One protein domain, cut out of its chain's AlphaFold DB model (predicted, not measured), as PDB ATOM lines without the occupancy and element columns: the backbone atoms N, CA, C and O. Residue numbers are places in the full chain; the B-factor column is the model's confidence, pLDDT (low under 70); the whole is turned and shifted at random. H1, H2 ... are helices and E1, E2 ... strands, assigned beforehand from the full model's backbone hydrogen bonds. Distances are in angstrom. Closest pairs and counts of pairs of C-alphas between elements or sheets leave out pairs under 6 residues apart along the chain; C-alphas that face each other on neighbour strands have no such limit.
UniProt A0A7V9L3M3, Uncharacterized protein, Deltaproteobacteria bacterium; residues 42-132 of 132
ATOM      1  N   THR A  42      96.950 111.424  58.145       85.56
ATOM      2  CA  THR A  42      96.141 110.203  58.050       85.56
ATOM      3  C   THR A  42      95.765 109.959  56.593       85.56
ATOM      4  O   THR A  42      95.918 110.844  55.748       85.56
ATOM      5  N   GLY A  43      95.232 108.776  56.283       87.56
ATOM      6  CA  GLY A  43      94.750 108.485  54.934       87.56
ATOM      7  C   GLY A  43      93.631 109.432  54.483       87.56
ATOM      8  O   GLY A  43      93.599 109.857  53.331       87.56
ATOM      9  N   GLU A  44      92.741 109.829  55.392       91.25
ATOM     10  CA  GLU A  44      91.647 110.761  55.105       91.25
ATOM     11  C   GLU A  44      92.165 112.182  54.868       91.25
ATOM     12  O   GLU A  44      91.691 112.863  53.955       91.25
ATOM     13  N   SER A  45      93.143 112.643  55.660       91.62
ATOM     14  CA  SER A  45      93.715 113.980  55.470       91.62
ATOM     15  C   SER A  45      94.599 114.058  54.225       91.62
ATOM     16  O   SER A  45      94.556 115.073  53.527       91.62
ATOM     17  N   LEU A  46      95.299 112.972  53.875       91.75
ATOM     18  CA  LEU A  46      95.977 112.832  52.587       91.75
ATOM     19  C   LEU A  46      94.976 112.890  51.426       91.75
ATOM     20  O   LEU A  46      95.158 113.678  50.500       91.75
ATOM     21  N   LEU A  47      93.879 112.127  51.490       94.31
ATOM     22  CA  LEU A  47      92.835 112.160  50.462       94.31
ATOM     23  C   LEU A  47      92.241 113.568  50.292       94.31
ATOM     24  O   LEU A  47      92.038 114.027  49.168       94.31
ATOM     25  N   ALA A  48      91.986 114.280  51.392       94.56
ATOM     26  CA  ALA A  48      91.496 115.655  51.343       94.56
ATOM     27  C   ALA A  48      92.503 116.616  50.681       94.56
ATOM     28  O   ALA A  48      92.099 117.485  49.903       94.56
ATOM     29  N   ALA A  49      93.803 116.451  50.947       93.56
ATOM     30  CA  ALA A  49      94.854 117.235  50.302       93.56
ATOM     31  C   ALA A  49      94.954 116.939  48.795       93.56
ATOM     32  O   ALA A  49      94.991 117.873  47.996       93.56
ATOM     33  N   LEU A  50      94.887 115.666  48.393       94.81
ATOM     34  CA  LEU A  50      94.882 115.259  46.983       94.81
ATOM     35  C   LEU A  50      93.646 115.788  46.231       94.81
ATOM     36  O   LEU A  50      93.746 116.202  45.076       94.81
ATOM     37  N   ARG A  51      92.474 115.843  46.881       96.06
ATOM     38  CA  ARG A  51      91.264 116.456  46.294       96.06
ATOM     39  C   ARG A  51      91.442 117.947  46.062       96.06
ATOM     40  O   ARG A  51      91.053 118.449  45.010       96.06
ATOM     41  N   ARG A  52      92.049 118.644  47.024       94.12
ATOM     42  CA  ARG A  52      92.365 120.069  46.887       94.12
ATOM     43  C   ARG A  52      93.344 120.310  45.741       94.12
ATOM     44  O   ARG A  52      93.101 121.210  44.950       94.12
ATOM     45  N   HIS A  53      94.379 119.482  45.611       93.38
ATOM     46  CA  HIS A  53      95.305 119.514  44.474       93.38
ATOM     47  C   HIS A  53      94.575 119.398  43.129       93.38
ATOM     48  O   HIS A  53      94.659 120.297  42.291       93.38
ATOM     49  N   LYS A  54      93.758 118.347  42.956       94.44
ATOM     50  CA  LYS A  54      92.952 118.146  41.735       94.44
ATOM     51  C   LYS A  54      92.047 119.349  41.448       94.44
ATOM     52  O   LYS A  54      91.934 119.774  40.300       94.44
ATOM     53  N   GLN A  55      91.413 119.906  42.479       94.31
ATOM     54  CA  GLN A  55      90.559 121.085  42.347       94.31
ATOM     55  C   GLN A  55      91.352 122.332  41.929       94.31
ATOM     56  O   GLN A  55      90.891 123.085  41.074       94.31
ATOM     57  N   ASP A  56      92.535 122.549  42.497       93.06
ATOM     58  CA  ASP A  56      93.386 123.704  42.207       93.06
ATOM     59  C   ASP A  56      93.890 123.696  40.759       93.06
ATOM     60  O   ASP A  56      93.875 124.740  40.099       93.06
ATOM     61  N   ILE A  57      94.232 122.513  40.236       91.25
ATOM     62  CA  ILE A  57      94.519 122.309  38.810       91.25
ATOM     63  C   ILE A  57      93.275 122.589  37.962       91.25
ATOM     64  O   ILE A  57      93.354 123.336  36.987       91.25
ATOM     65  N   ALA A  58      92.121 122.018  38.323       92.88
ATOM     66  CA  ALA A  58      90.889 122.159  37.544       92.88
ATOM     67  C   ALA A  58      90.400 123.616  37.461       92.88
ATOM     68  O   ALA A  58      89.844 124.030  36.446       92.88
ATOM     69  N   LEU A  59      90.633 124.405  38.512       95.00
ATOM     70  CA  LEU A  59      90.336 125.839  38.550       95.00
ATOM     71  C   LEU A  59      91.366 126.695  37.798       95.00
ATOM     72  O   LEU A  59      91.193 127.912  37.721       95.00
ATOM     73  N   GLY A  60      92.436 126.098  37.263       91.31
ATOM     74  CA  GLY A  60      93.479 126.817  36.536       91.31
ATOM     75  C   GLY A  60      94.232 127.816  37.413       91.31
ATOM     76  O   GLY A  60      94.569 128.907  36.946       91.31
ATOM     77  N   LYS A  61      94.468 127.484  38.692       92.62
ATOM     78  CA  LYS A  61      95.268 128.338  39.583       92.62
ATOM     79  C   LYS A  61      96.674 128.556  39.018       92.62
ATOM     80  O   LYS A  61      97.164 127.797  38.184       92.62
ATOM     81  N   ASN A  62      97.340 129.607  39.498       93.25
ATOM     82  CA  ASN A  62      98.696 129.932  39.075       93.25
ATOM     83  C   ASN A  62      99.627 128.712  39.271       93.25
ATOM     84  O   ASN A  62      99.750 128.231  40.401       93.25
ATOM     85  N   PRO A  63     100.326 128.239  38.220       89.56
ATOM     86  CA  PRO A  63     101.208 127.074  38.309       89.56
ATOM     87  C   PRO A  63     102.288 127.190  39.390       89.56
ATOM     88  O   PRO A  63     102.705 126.185  39.964       89.56
ATOM     89  N   ARG A  64     102.744 128.412  39.694       91.50
ATOM     90  CA  ARG A  64     103.728 128.648  40.757       91.50
ATOM     91  C   ARG A  64     103.159 128.334  42.139       91.50
ATOM     92  O   ARG A  64     103.875 127.770  42.961       91.50
ATOM     93  N   ASP A  65     101.904 128.694  42.383       89.94
ATOM     94  CA  ASP A  65     101.253 128.474  43.673       89.94
ATOM     95  C   ASP A  65     100.931 126.990  43.859       89.94
ATOM     96  O   ASP A  65     101.205 126.440  44.924       89.94
ATOM     97  N   ILE A  66     100.458 126.327  42.794       89.38
ATOM     98  CA  ILE A  66     100.252 124.870  42.766       89.38
ATOM     99  C   ILE A  66     101.561 124.160  43.111       89.38
ATOM    100  O   ILE A  66     101.596 123.366  44.039       89.38
ATOM    101  N   LYS A  67     102.675 124.529  42.464       88.62
ATOM    102  CA  LYS A  67     103.980 123.919  42.743       88.62
ATOM    103  C   LYS A  67     104.402 124.029  44.213       88.62
ATOM    104  O   LYS A  67     104.962 123.079  44.752       88.62
ATOM    105  N   ILE A  68     104.178 125.176  44.857       89.62
ATOM    106  CA  ILE A  68     104.530 125.358  46.276       89.62
ATOM    107  C   ILE A  68     103.711 124.403  47.153       89.62
ATOM    108  O   ILE A  68     104.264 123.787  48.065       89.62
ATOM    109  N   VAL A  69     102.414 124.269  46.867       89.06
ATOM    110  CA  VAL A  69     101.522 123.343  47.576       89.06
ATOM    111  C   VAL A  69     101.914 121.889  47.301       89.06
ATOM    112  O   VAL A  69     101.977 121.102  48.241       89.06
ATOM    113  N   ASP A  70     102.264 121.546  46.063       89.44
ATOM    114  CA  ASP A  70     102.710 120.205  45.671       89.44
ATOM    115  C   ASP A  70     104.008 119.817  46.360       89.44
ATOM    116  O   ASP A  70     104.128 118.707  46.874       89.44
ATOM    117  N   ASP A  71     104.977 120.730  46.415       89.44
ATOM    118  CA  ASP A  71     106.249 120.483  47.087       89.44
ATOM    119  C   ASP A  71     106.013 120.252  48.597       89.44
ATOM    120  O   ASP A  71     106.602 119.332  49.173       89.44
ATOM    121  N   GLN A  72     105.100 121.002  49.233       88.62
ATOM    122  CA  GLN A  72     104.687 120.773  50.629       88.62
ATOM    123  C   GLN A  72     103.978 119.428  50.820       88.62
ATOM    124  O   GLN A  72     104.321 118.674  51.736       88.62
ATOM    125  N   LEU A  73     103.012 119.111  49.957       89.81
ATOM    126  CA  LEU A  73     102.272 117.853  49.990       89.81
ATOM    127  C   LEU A  73     103.216 116.663  49.786       89.81
ATOM    128  O   LEU A  73     103.114 115.665  50.495       89.81
ATOM    129  N   ARG A  74     104.203 116.789  48.896       88.12
ATOM    130  CA  ARG A  74     105.226 115.765  48.662       88.12
ATOM    131  C   ARG A  74     106.011 115.452  49.931       88.12
ATOM    132  O   ARG A  74     106.174 114.280  50.251       88.12
ATOM    133  N   PHE A  75     106.449 116.459  50.690       85.81
ATOM    134  CA  PHE A  75     107.130 116.220  51.969       85.81
ATOM    135  C   PHE A  75     106.241 115.489  52.980       85.81
ATOM    136  O   PHE A  75     106.714 114.591  53.675       85.81
ATOM    137  N   GLN A  76     104.951 115.822  53.027       86.44
ATOM    138  CA  GLN A  76     103.996 115.128  53.892       86.44
ATOM    139  C   GLN A  76     103.775 113.677  53.453       86.44
ATOM    140  O   GLN A  76     103.715 112.792  54.301       86.44
ATOM    141  N   ILE A  77     103.719 113.408  52.144       86.06
ATOM    142  CA  ILE A  77     103.609 112.045  51.608       86.06
ATOM    143  C   ILE A  77     104.869 111.236  51.929       86.06
ATOM    144  O   ILE A  77     104.749 110.079  52.313       86.06
ATOM    145  N   ILE A  78     106.065 111.822  51.820       83.62
ATOM    146  CA  ILE A  78     107.329 111.158  52.185       83.62
ATOM    147  C   ILE A  78     107.293 110.705  53.653       83.62
ATOM    148  O   ILE A  78     107.659 109.569  53.953       83.62
ATOM    149  N   ASP A  79     106.819 111.557  54.565       82.06
ATOM    150  CA  ASP A  79     106.676 111.204  55.983       82.06
ATOM    151  C   ASP A  79     105.552 110.180  56.233       82.06
ATOM    152  O   ASP A  79     105.722 109.220  56.984       82.06
ATOM    153  N   PHE A  80     104.427 110.312  55.530       82.50
ATOM    154  CA  PHE A  80     103.317 109.358  55.587       82.50
ATOM    155  C   PHE A  80     103.711 107.961  55.081       82.50
ATOM    156  O   PHE A  80     103.267 106.943  55.604       82.50
ATOM    157  N   CYS A  81     104.573 107.898  54.071       78.75
ATOM    158  CA  CYS A  81     104.975 106.672  53.396       78.75
ATOM    159  C   CYS A  81     106.111 105.911  54.085       78.75
ATOM    160  O   CYS A  81     106.646 104.976  53.491       78.75
ATOM    161  N   GLN A  82     106.516 106.262  55.306       76.50
ATOM    162  CA  GLN A  82     107.590 105.547  56.003       76.50
ATOM    163  C   GLN A  82     107.256 104.044  56.165       76.50
ATOM    164  O   GLN A  82     106.108 103.688  56.446       76.50
ATOM    165  N   PRO A  83     108.227 103.129  55.969       70.62
ATOM    166  CA  PRO A  83     109.647 103.362  55.673       70.62
ATOM    167  C   PRO A  83     109.982 103.562  54.175       70.62
ATOM    168  O   PRO A  83     111.149 103.708  53.824       70.62
ATOM    169  N   CYS A  84     108.995 103.607  53.277       72.00
ATOM    170  CA  CYS A  84     109.167 103.763  51.822       72.00
ATOM    171  C   CYS A  84     109.503 105.182  51.339       72.00
ATOM    172  O   CYS A  84     109.536 105.431  50.134       72.00
ATOM    173  N   ALA A  85     109.781 106.109  52.250       74.50
ATOM    174  CA  ALA A  85     110.102 107.498  51.944       74.50
ATOM    175  C   ALA A  85     111.174 107.670  50.859       74.50
ATOM    176  O   ALA A  85     111.039 108.538  50.005       74.50
ATOM    177  N   GLY A  86     112.195 106.806  50.857       72.81
ATOM    178  CA  GLY A  86     113.264 106.840  49.859       72.81
ATOM    179  C   GLY A  86     112.790 106.598  48.422       72.81
ATOM    180  O   GLY A  86     113.356 107.188  47.513       72.81
ATOM    181  N   TRP A  87     111.744 105.792  48.201       73.69
ATOM    182  CA  TRP A  87     111.154 105.653  46.860       73.69
ATOM    183  C   TRP A  87     110.277 106.838  46.495       73.69
ATOM    184  O   TRP A  87     110.296 107.276  45.354       73.69
ATOM    185  N   VAL A  88     109.513 107.364  47.451       74.94
ATOM    186  CA  VAL A  88     108.631 108.516  47.218       74.94
ATOM    187  C   VAL A  88     109.432 109.778  46.880       74.94
ATOM    188  O   VAL A  88     108.978 110.614  46.097       74.94
ATOM    189  N   ASP A  89     110.641 109.918  47.428       73.75
ATOM    190  CA  ASP A  89     111.487 111.093  47.211       73.75
ATOM    191  C   ASP A  89     112.084 111.198  45.791       73.75
ATOM    192  O   ASP A  89     112.593 112.263  45.435       73.75
ATOM    193  N   ASP A  90     111.918 110.187  44.921       70.06
ATOM    194  CA  ASP A  90     112.381 110.168  43.513       70.06
ATOM    195  C   ASP A  90     111.668 111.204  42.586       70.06
ATOM    196  O   ASP A  90     111.653 111.072  41.363       70.06
ATOM    197  N   ARG A  91     111.121 112.297  43.147       64.69
ATOM    198  CA  ARG A  91     110.530 113.474  42.467       64.69
ATOM    199  C   ARG A  91     109.421 113.142  41.467       64.69
ATOM    200  O   ARG A  91     109.374 113.687  40.366       64.69
ATOM    201  N   MET A  92     108.501 112.286  41.882       75.38
ATOM    202  CA  MET A  92     107.298 111.971  41.115       75.38
ATOM    203  C   MET A  92     106.238 113.066  41.269       75.38
ATOM    204  O   MET A  92     106.170 113.731  42.308       75.38
ATOM    205  N   THR A  93     105.406 113.256  40.246       87.25
ATOM    206  CA  THR A  93     104.226 114.130  40.350       87.25
ATOM    207  C   THR A  93     103.123 113.453  41.170       87.25
ATOM    208  O   THR A  93     103.143 112.236  41.377       87.25
ATOM    209  N   MET A  94     102.139 114.223  41.645       89.19
ATOM    210  CA  MET A  94     101.009 113.666  42.405       89.19
ATOM    211  C   MET A  94     100.211 112.652  41.578       89.19
ATOM    212  O   MET A  94      99.786 111.630  42.108       89.19
ATOM    213  N   GLU A  95     100.071 112.898  40.277       89.25
ATOM    214  CA  GLU A  95      99.387 112.039  39.303       89.25
ATOM    215  C   GLU A  95     100.131 110.721  39.074       89.25
ATOM    216  O   GLU A  95      99.514 109.690  38.833       89.25
ATOM    217  N   GLN A  96     101.463 110.737  39.161       88.56
ATOM    218  CA  GLN A  96     102.270 109.522  39.070       88.56
ATOM    219  C   GLN A  96     102.153 108.680  40.345       88.56
ATOM    220  O   GLN A  96     102.076 107.452  40.279       88.56
ATOM    221  N   MET A  97     102.129 109.342  41.505       86.31
ATOM    222  CA  MET A  97     102.038 108.677  42.805       86.31
ATOM    223  C   MET A  97     100.632 108.156  43.115       86.31
ATOM    224  O   MET A  97     100.508 107.149  43.804       86.31
ATOM    225  N   PHE A  98      99.574 108.816  42.634       90.44
ATOM    226  CA  PHE A  98      98.191 108.484  42.974       90.44
ATOM    227  C   PHE A  98      97.279 108.501  41.738       90.44
ATOM    228  O   PHE A  98      97.361 109.426  40.934       90.44
ATOM    229  N   PRO A  99      96.329 107.553  41.624       92.56
ATOM    230  CA  PRO A  99      95.341 107.527  40.544       92.56
ATOM    231  C   PRO A  99      94.250 108.594  40.766       92.56
ATOM    232  O   PRO A  99      93.148 108.310  41.244       92.56
ATOM    233  N   LEU A 100      94.572 109.865  40.491       93.88
ATOM    234  CA  LEU A 100      93.706 111.024  40.784       93.88
ATOM    235  C   LEU A 100      92.409 111.068  39.955       93.88
ATOM    236  O   LEU A 100      91.453 111.765  40.316       93.88
ATOM    237  N   ASP A 101      92.345 110.317  38.860       93.88
ATOM    238  CA  ASP A 101      91.139 110.117  38.057       93.88
ATOM    239  C   ASP A 101      90.022 109.434  38.865       93.88
ATOM    240  O   ASP A 101      88.854 109.784  38.705       93.88
ATOM    241  N   ARG A 102      90.382 108.563  39.817       94.38
ATOM    242  CA  ARG A 102      89.454 107.804  40.677       94.38
ATOM    243  C   ARG A 102      89.245 108.411  42.070       94.38
ATOM    244  O   ARG A 102      88.618 107.798  42.934       94.38
ATOM    245  N   ILE A 103      89.760 109.614  42.332       95.50
ATOM    246  CA  ILE A 103      89.756 110.218  43.681       95.50
ATOM    247  C   ILE A 103      88.360 110.476  44.270       95.50
ATOM    248  O   ILE A 103      88.181 110.530  45.492       95.50
ATOM    249  N   ASP A 104      87.360 110.625  43.410       95.44
ATOM    250  CA  ASP A 104      85.980 110.879  43.818       95.44
ATOM    251  C   ASP A 104      85.299 109.600  44.343       95.44
ATOM    252  O   ASP A 104      84.365 109.674  45.135       95.44
ATOM    253  N   GLU A 105      85.839 108.428  44.003       95.38
ATOM    254  CA  GLU A 105      85.385 107.113  44.482       95.38
ATOM    255  C   GLU A 105      86.125 106.650  45.748       95.38
ATOM    256  O   GLU A 105      85.749 105.659  46.385       95.38
ATOM    257  N   ALA A 106      87.193 107.356  46.120       95.12
ATOM    258  CA  ALA A 106      88.023 107.030  47.267       95.12
ATOM    259  C   ALA A 106      87.393 107.492  48.593       95.12
ATOM    260  O   ALA A 106      86.816 108.578  48.702       95.12
ATOM    261  N   ARG A 107      87.564 106.686  49.643       94.69
ATOM    262  CA  ARG A 107      87.170 107.002  51.029       94.69
ATOM    263  C   ARG A 107      88.353 107.340  51.933       94.69
ATOM    264  O   ARG A 107      88.180 108.041  52.921       94.69
ATOM    265  N   SER A 108      89.542 106.841  51.602       92.50
ATOM    266  CA  SER A 108      90.796 107.125  52.302       92.50
ATOM    267  C   SER A 108      91.969 106.933  51.333       92.50
ATOM    268  O   SER A 108      91.771 106.515  50.188       92.50
ATOM    269  N   ALA A 109      93.183 107.233  51.773       89.75
ATOM    270  CA  ALA A 109      94.407 107.025  51.011       89.75
ATOM    271  C   ALA A 109      95.414 106.184  51.805       89.75
ATOM    272  O   ALA A 109      95.438 106.179  53.034       89.75
ATOM    273  N   VAL A 110      96.258 105.472  51.074       86.31
ATOM    274  CA  VAL A 110      97.436 104.764  51.586       86.31
ATOM    275  C   VAL A 110      98.657 105.259  50.826       86.31
ATOM    276  O   VAL A 110      98.533 106.082  49.920       86.31
ATOM    277  N   CYS A 111      99.853 104.803  51.194       84.56
ATOM    278  CA  CYS A 111     101.052 105.238  50.491       84.56
ATOM    279  C   CYS A 111     100.929 104.935  48.985       84.56
ATOM    280  O   CYS A 111     100.784 103.774  48.602       84.56
ATOM    281  N   MET A 112     100.956 105.988  48.156       85.25
ATOM    282  CA  MET A 112     100.822 105.928  46.691       85.25
ATOM    283  C   MET A 112      99.561 105.198  46.186       85.25
ATOM    284  O   MET A 112      99.559 104.583  45.117       85.25
ATOM    285  N   GLY A 113      98.479 105.208  46.970       88.75
ATOM    286  CA  GLY A 113      97.243 104.529  46.597       88.75
ATOM    287  C   GLY A 113      95.995 105.126  47.226       88.75
ATOM    288  O   GLY A 113      96.046 105.835  48.231       88.75
ATOM    289  N   LEU A 114      94.852 104.818  46.622       91.75
ATOM    290  CA  LEU A 114      93.531 105.235  47.067       91.75
ATOM    291  C   LEU A 114      92.720 104.013  47.484       91.75
ATOM    292  O   LEU A 114      92.661 103.022  46.757       91.75
ATOM    293  N   VAL A 115      92.076 104.101  48.646       90.94
ATOM    294  CA  VAL A 115      91.139 103.086  49.133       90.94
ATOM    295  C   VAL A 115      89.746 103.476  48.663       90.94
ATOM    296  O   VAL A 115      89.238 104.529  49.056       90.94
ATOM    297  N   LEU A 116      89.128 102.638  47.843       94.06
ATOM    298  CA  LEU A 116      87.801 102.857  47.273       94.06
ATOM    299  C   LEU A 116      86.683 102.542  48.275       94.06
ATOM    300  O   LEU A 116      86.909 101.971  49.348       94.06
ATOM    301  N   GLY A 117      85.455 102.927  47.921       90.31
ATOM    302  CA  GLY A 117      84.255 102.665  48.721       90.31
ATOM    303  C   GLY A 117      84.015 101.180  49.026       90.31
ATOM    304  O   GLY A 117      83.589 100.851  50.132       90.31
ATOM    305  N   ASP A 118      84.361 100.289  48.093       91.19
ATOM    306  CA  ASP A 118      84.276  98.827  48.251       91.19
ATOM    307  C   ASP A 118      85.408  98.230  49.112       91.19
ATOM    308  O   ASP A 118      85.423  97.033  49.398       91.19
ATOM    309  N   GLY A 119      86.352  99.065  49.557       86.62
ATOM    310  CA  GLY A 119      87.511  98.676  50.351       86.62
ATOM    311  C   GLY A 119      88.707  98.177  49.544       86.62
ATOM    312  O   GLY A 119      89.757  97.932  50.143       86.62
ATOM    313  N   SER A 120      88.596  98.074  48.219       89.44
ATOM    314  CA  SER A 120      89.741  97.800  47.351       89.44
ATOM    315  C   SER A 120      90.724  98.974  47.359       89.44
ATOM    316  O   SER A 120      90.368 100.113  47.671       89.44
ATOM    317  N   THR A 121      91.993  98.696  47.059       88.19
ATOM    318  CA  THR A 121      93.024  99.730  46.926       88.19
ATOM    319  C   THR A 121      93.549  99.738  45.503       88.19
ATOM    320  O   THR A 121      94.003  98.709  45.004       88.19
ATOM    321  N   ILE A 122      93.517 100.908  44.879       89.56
ATOM    322  CA  ILE A 122      94.143 101.168  43.584       89.56
ATOM    323  C   ILE A 122      95.403 102.002  43.806       89.56
ATOM    324  O   ILE A 122      95.420 102.896  44.650       89.56
ATOM    325  N   TYR A 123      96.467 101.704  43.073       86.50
ATOM    326  CA  TYR A 123      97.764 102.355  43.252       86.50
ATOM    327  C   TYR A 123      98.148 103.163  42.025       86.50
ATOM    328  O   TYR A 123      97.693 102.857  40.925       86.50
ATOM    329  N   GLY A 124      98.998 104.169  42.231       86.38
ATOM    330  CA  GLY A 124      99.622 104.905  41.139       86.38
ATOM    331  C   GLY A 124     100.632 104.055  40.365       86.38
ATOM    332  O   GLY A 124     101.011 102.945  40.766       86.38
ATOM    333  N   ASP A 125     101.109 104.612  39.258       80.56
ATOM    334  CA  ASP A 125     101.946 103.911  38.280       80.56
ATOM    335  C   ASP A 125     103.378 103.664  38.764       80.56
ATOM    336  O   ASP A 125     104.127 102.867  38.187       80.56
ATOM    337  N   THR A 126     103.788 104.333  39.837       71.56
ATOM    338  CA  THR A 126     105.184 104.381  40.273       71.56
ATOM    339  C   THR A 126     105.485 103.552  41.514       71.56
ATOM    340  O   THR A 126     106.476 103.778  42.207       71.56
ATOM    341  N   ARG A 127     104.696 102.500  41.763       69.50
ATOM    342  CA  ARG A 127     105.090 101.495  42.759       69.50
ATOM    343  C   ARG A 127     106.413 100.822  42.368       69.50
ATOM    344  O   ARG A 127     106.581 100.497  41.181       69.50
ATOM    345  N   PRO A 128     107.304 100.534  43.340       61.50
ATOM    346  CA  PRO A 128     108.467  99.681  43.113       61.50
ATOM    347  C   PRO A 128     108.042  98.373  42.439       61.50
ATOM    348  O   PRO A 128     107.018  97.808  42.817       61.50
ATOM    349  N   LEU A 129     108.807  97.884  41.454       56.56
ATOM    350  CA  LEU A 129     108.480  96.653  40.707       56.56
ATOM    351  C   LEU A 129     108.236  95.456  41.632       56.56
ATOM    352  O   LEU A 129     107.318  94.682  41.398       56.56
ATOM    353  N   ALA A 130     109.001  95.357  42.721       51.06
ATOM    354  CA  ALA A 130     108.843  94.314  43.730       51.06
ATOM    355  C   ALA A 130     107.480  94.362  44.464       51.06
ATOM    356  O   ALA A 130     107.065  93.377  45.068       51.06
ATOM    357  N   CYS A 131     106.780  95.500  44.421       52.88
ATOM    358  CA  CYS A 131     105.478  95.734  45.055       52.88
ATOM    359  C   CYS A 131     104.303  95.706  44.067       52.88
ATOM    360  O   CYS A 131     103.184  96.020  44.481       52.88
ATOM    361  N   ARG A 132     104.548  95.443  42.774       58.09
ATOM    362  CA  ARG A 132     103.504  95.476  41.746       58.09
ATOM    363  C   ARG A 132     102.636  94.232  41.759       58.09
ATOM    364  O   ARG A 132     103.199  93.122  41.766       58.09
TER     365      ARG A 132
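AT A GLANCE: This is residues 42 to 132 of the 132 residues of an uncharacterized protein of Deltaproteobacteria bacterium (UniProt A0A7V9L3M3). A long helical hairpin, H1 and H2 side by side, has a small three-stranded sheet packed on residues 43 to 50 of H1, near the hairpin's open end, while residues 58 to 64 at its turn stick out. The short H4 lies near the middle, close to both long helices, and the short H3 packs on residues 77 to 79 of H2. The printed part has 91 residues, with four named helices followed by three named strands; the sheet, in order E1 E2 E3, is antiparallel, and the class is mixed. The whole is compact, with a radius of gyration of the C-alphas of 12.5 A and spans of 37 by 30 by 21 A.

IN THESE COORDINATES: H1, residues 43 to 58, begins at C-alpha 43 (94.750, 108.485, 54.934) and measures 22.5 A. H2, residues 63 to 80, measures 24.8 A. H3 is residues 85 to 88 and H4 residues 94 to 97. E1 is residues 106 to 110, E2 residues 113 to 116, and E3 residues 121 to 123, ending at C-alpha 123 (97.764, 102.355, 43.252).

HOW THE PARTS SIT: H1 and H2 form a helical hairpin and touch, closest at the C-alphas of Asp 56 and Ile 66, 7.0 A, with a shallow tilt of 16 degrees, opposite ways. In both, every O i to N i+4 pair is within hydrogen-bond range; H3 and H4 are too short for such a pair. H1 is on the sheet, over E1 and E2, and stands up from it at 50 degrees. E1, E2 and E3 form a meander, each strand the antiparallel neighbour of the one before, with N 107 and O 115 at 2.8 A and N 114 and O 122 at 2.8 A. H3 touches H2, closest at the C-alphas of Ile 78 and Ala 85, 4.6 A. H4 is close but not clearly touching H2, with the C-alphas of Asp 70 and Met 94 7.5 A apart.

THE WHOLE: The farthest C-alphas, of Asn 62 and Ala 130, are 37.3 A apart. The printed part has no cut, and no link is long. The pLDDT is under 70 at residue 91 and residues 127 to 132.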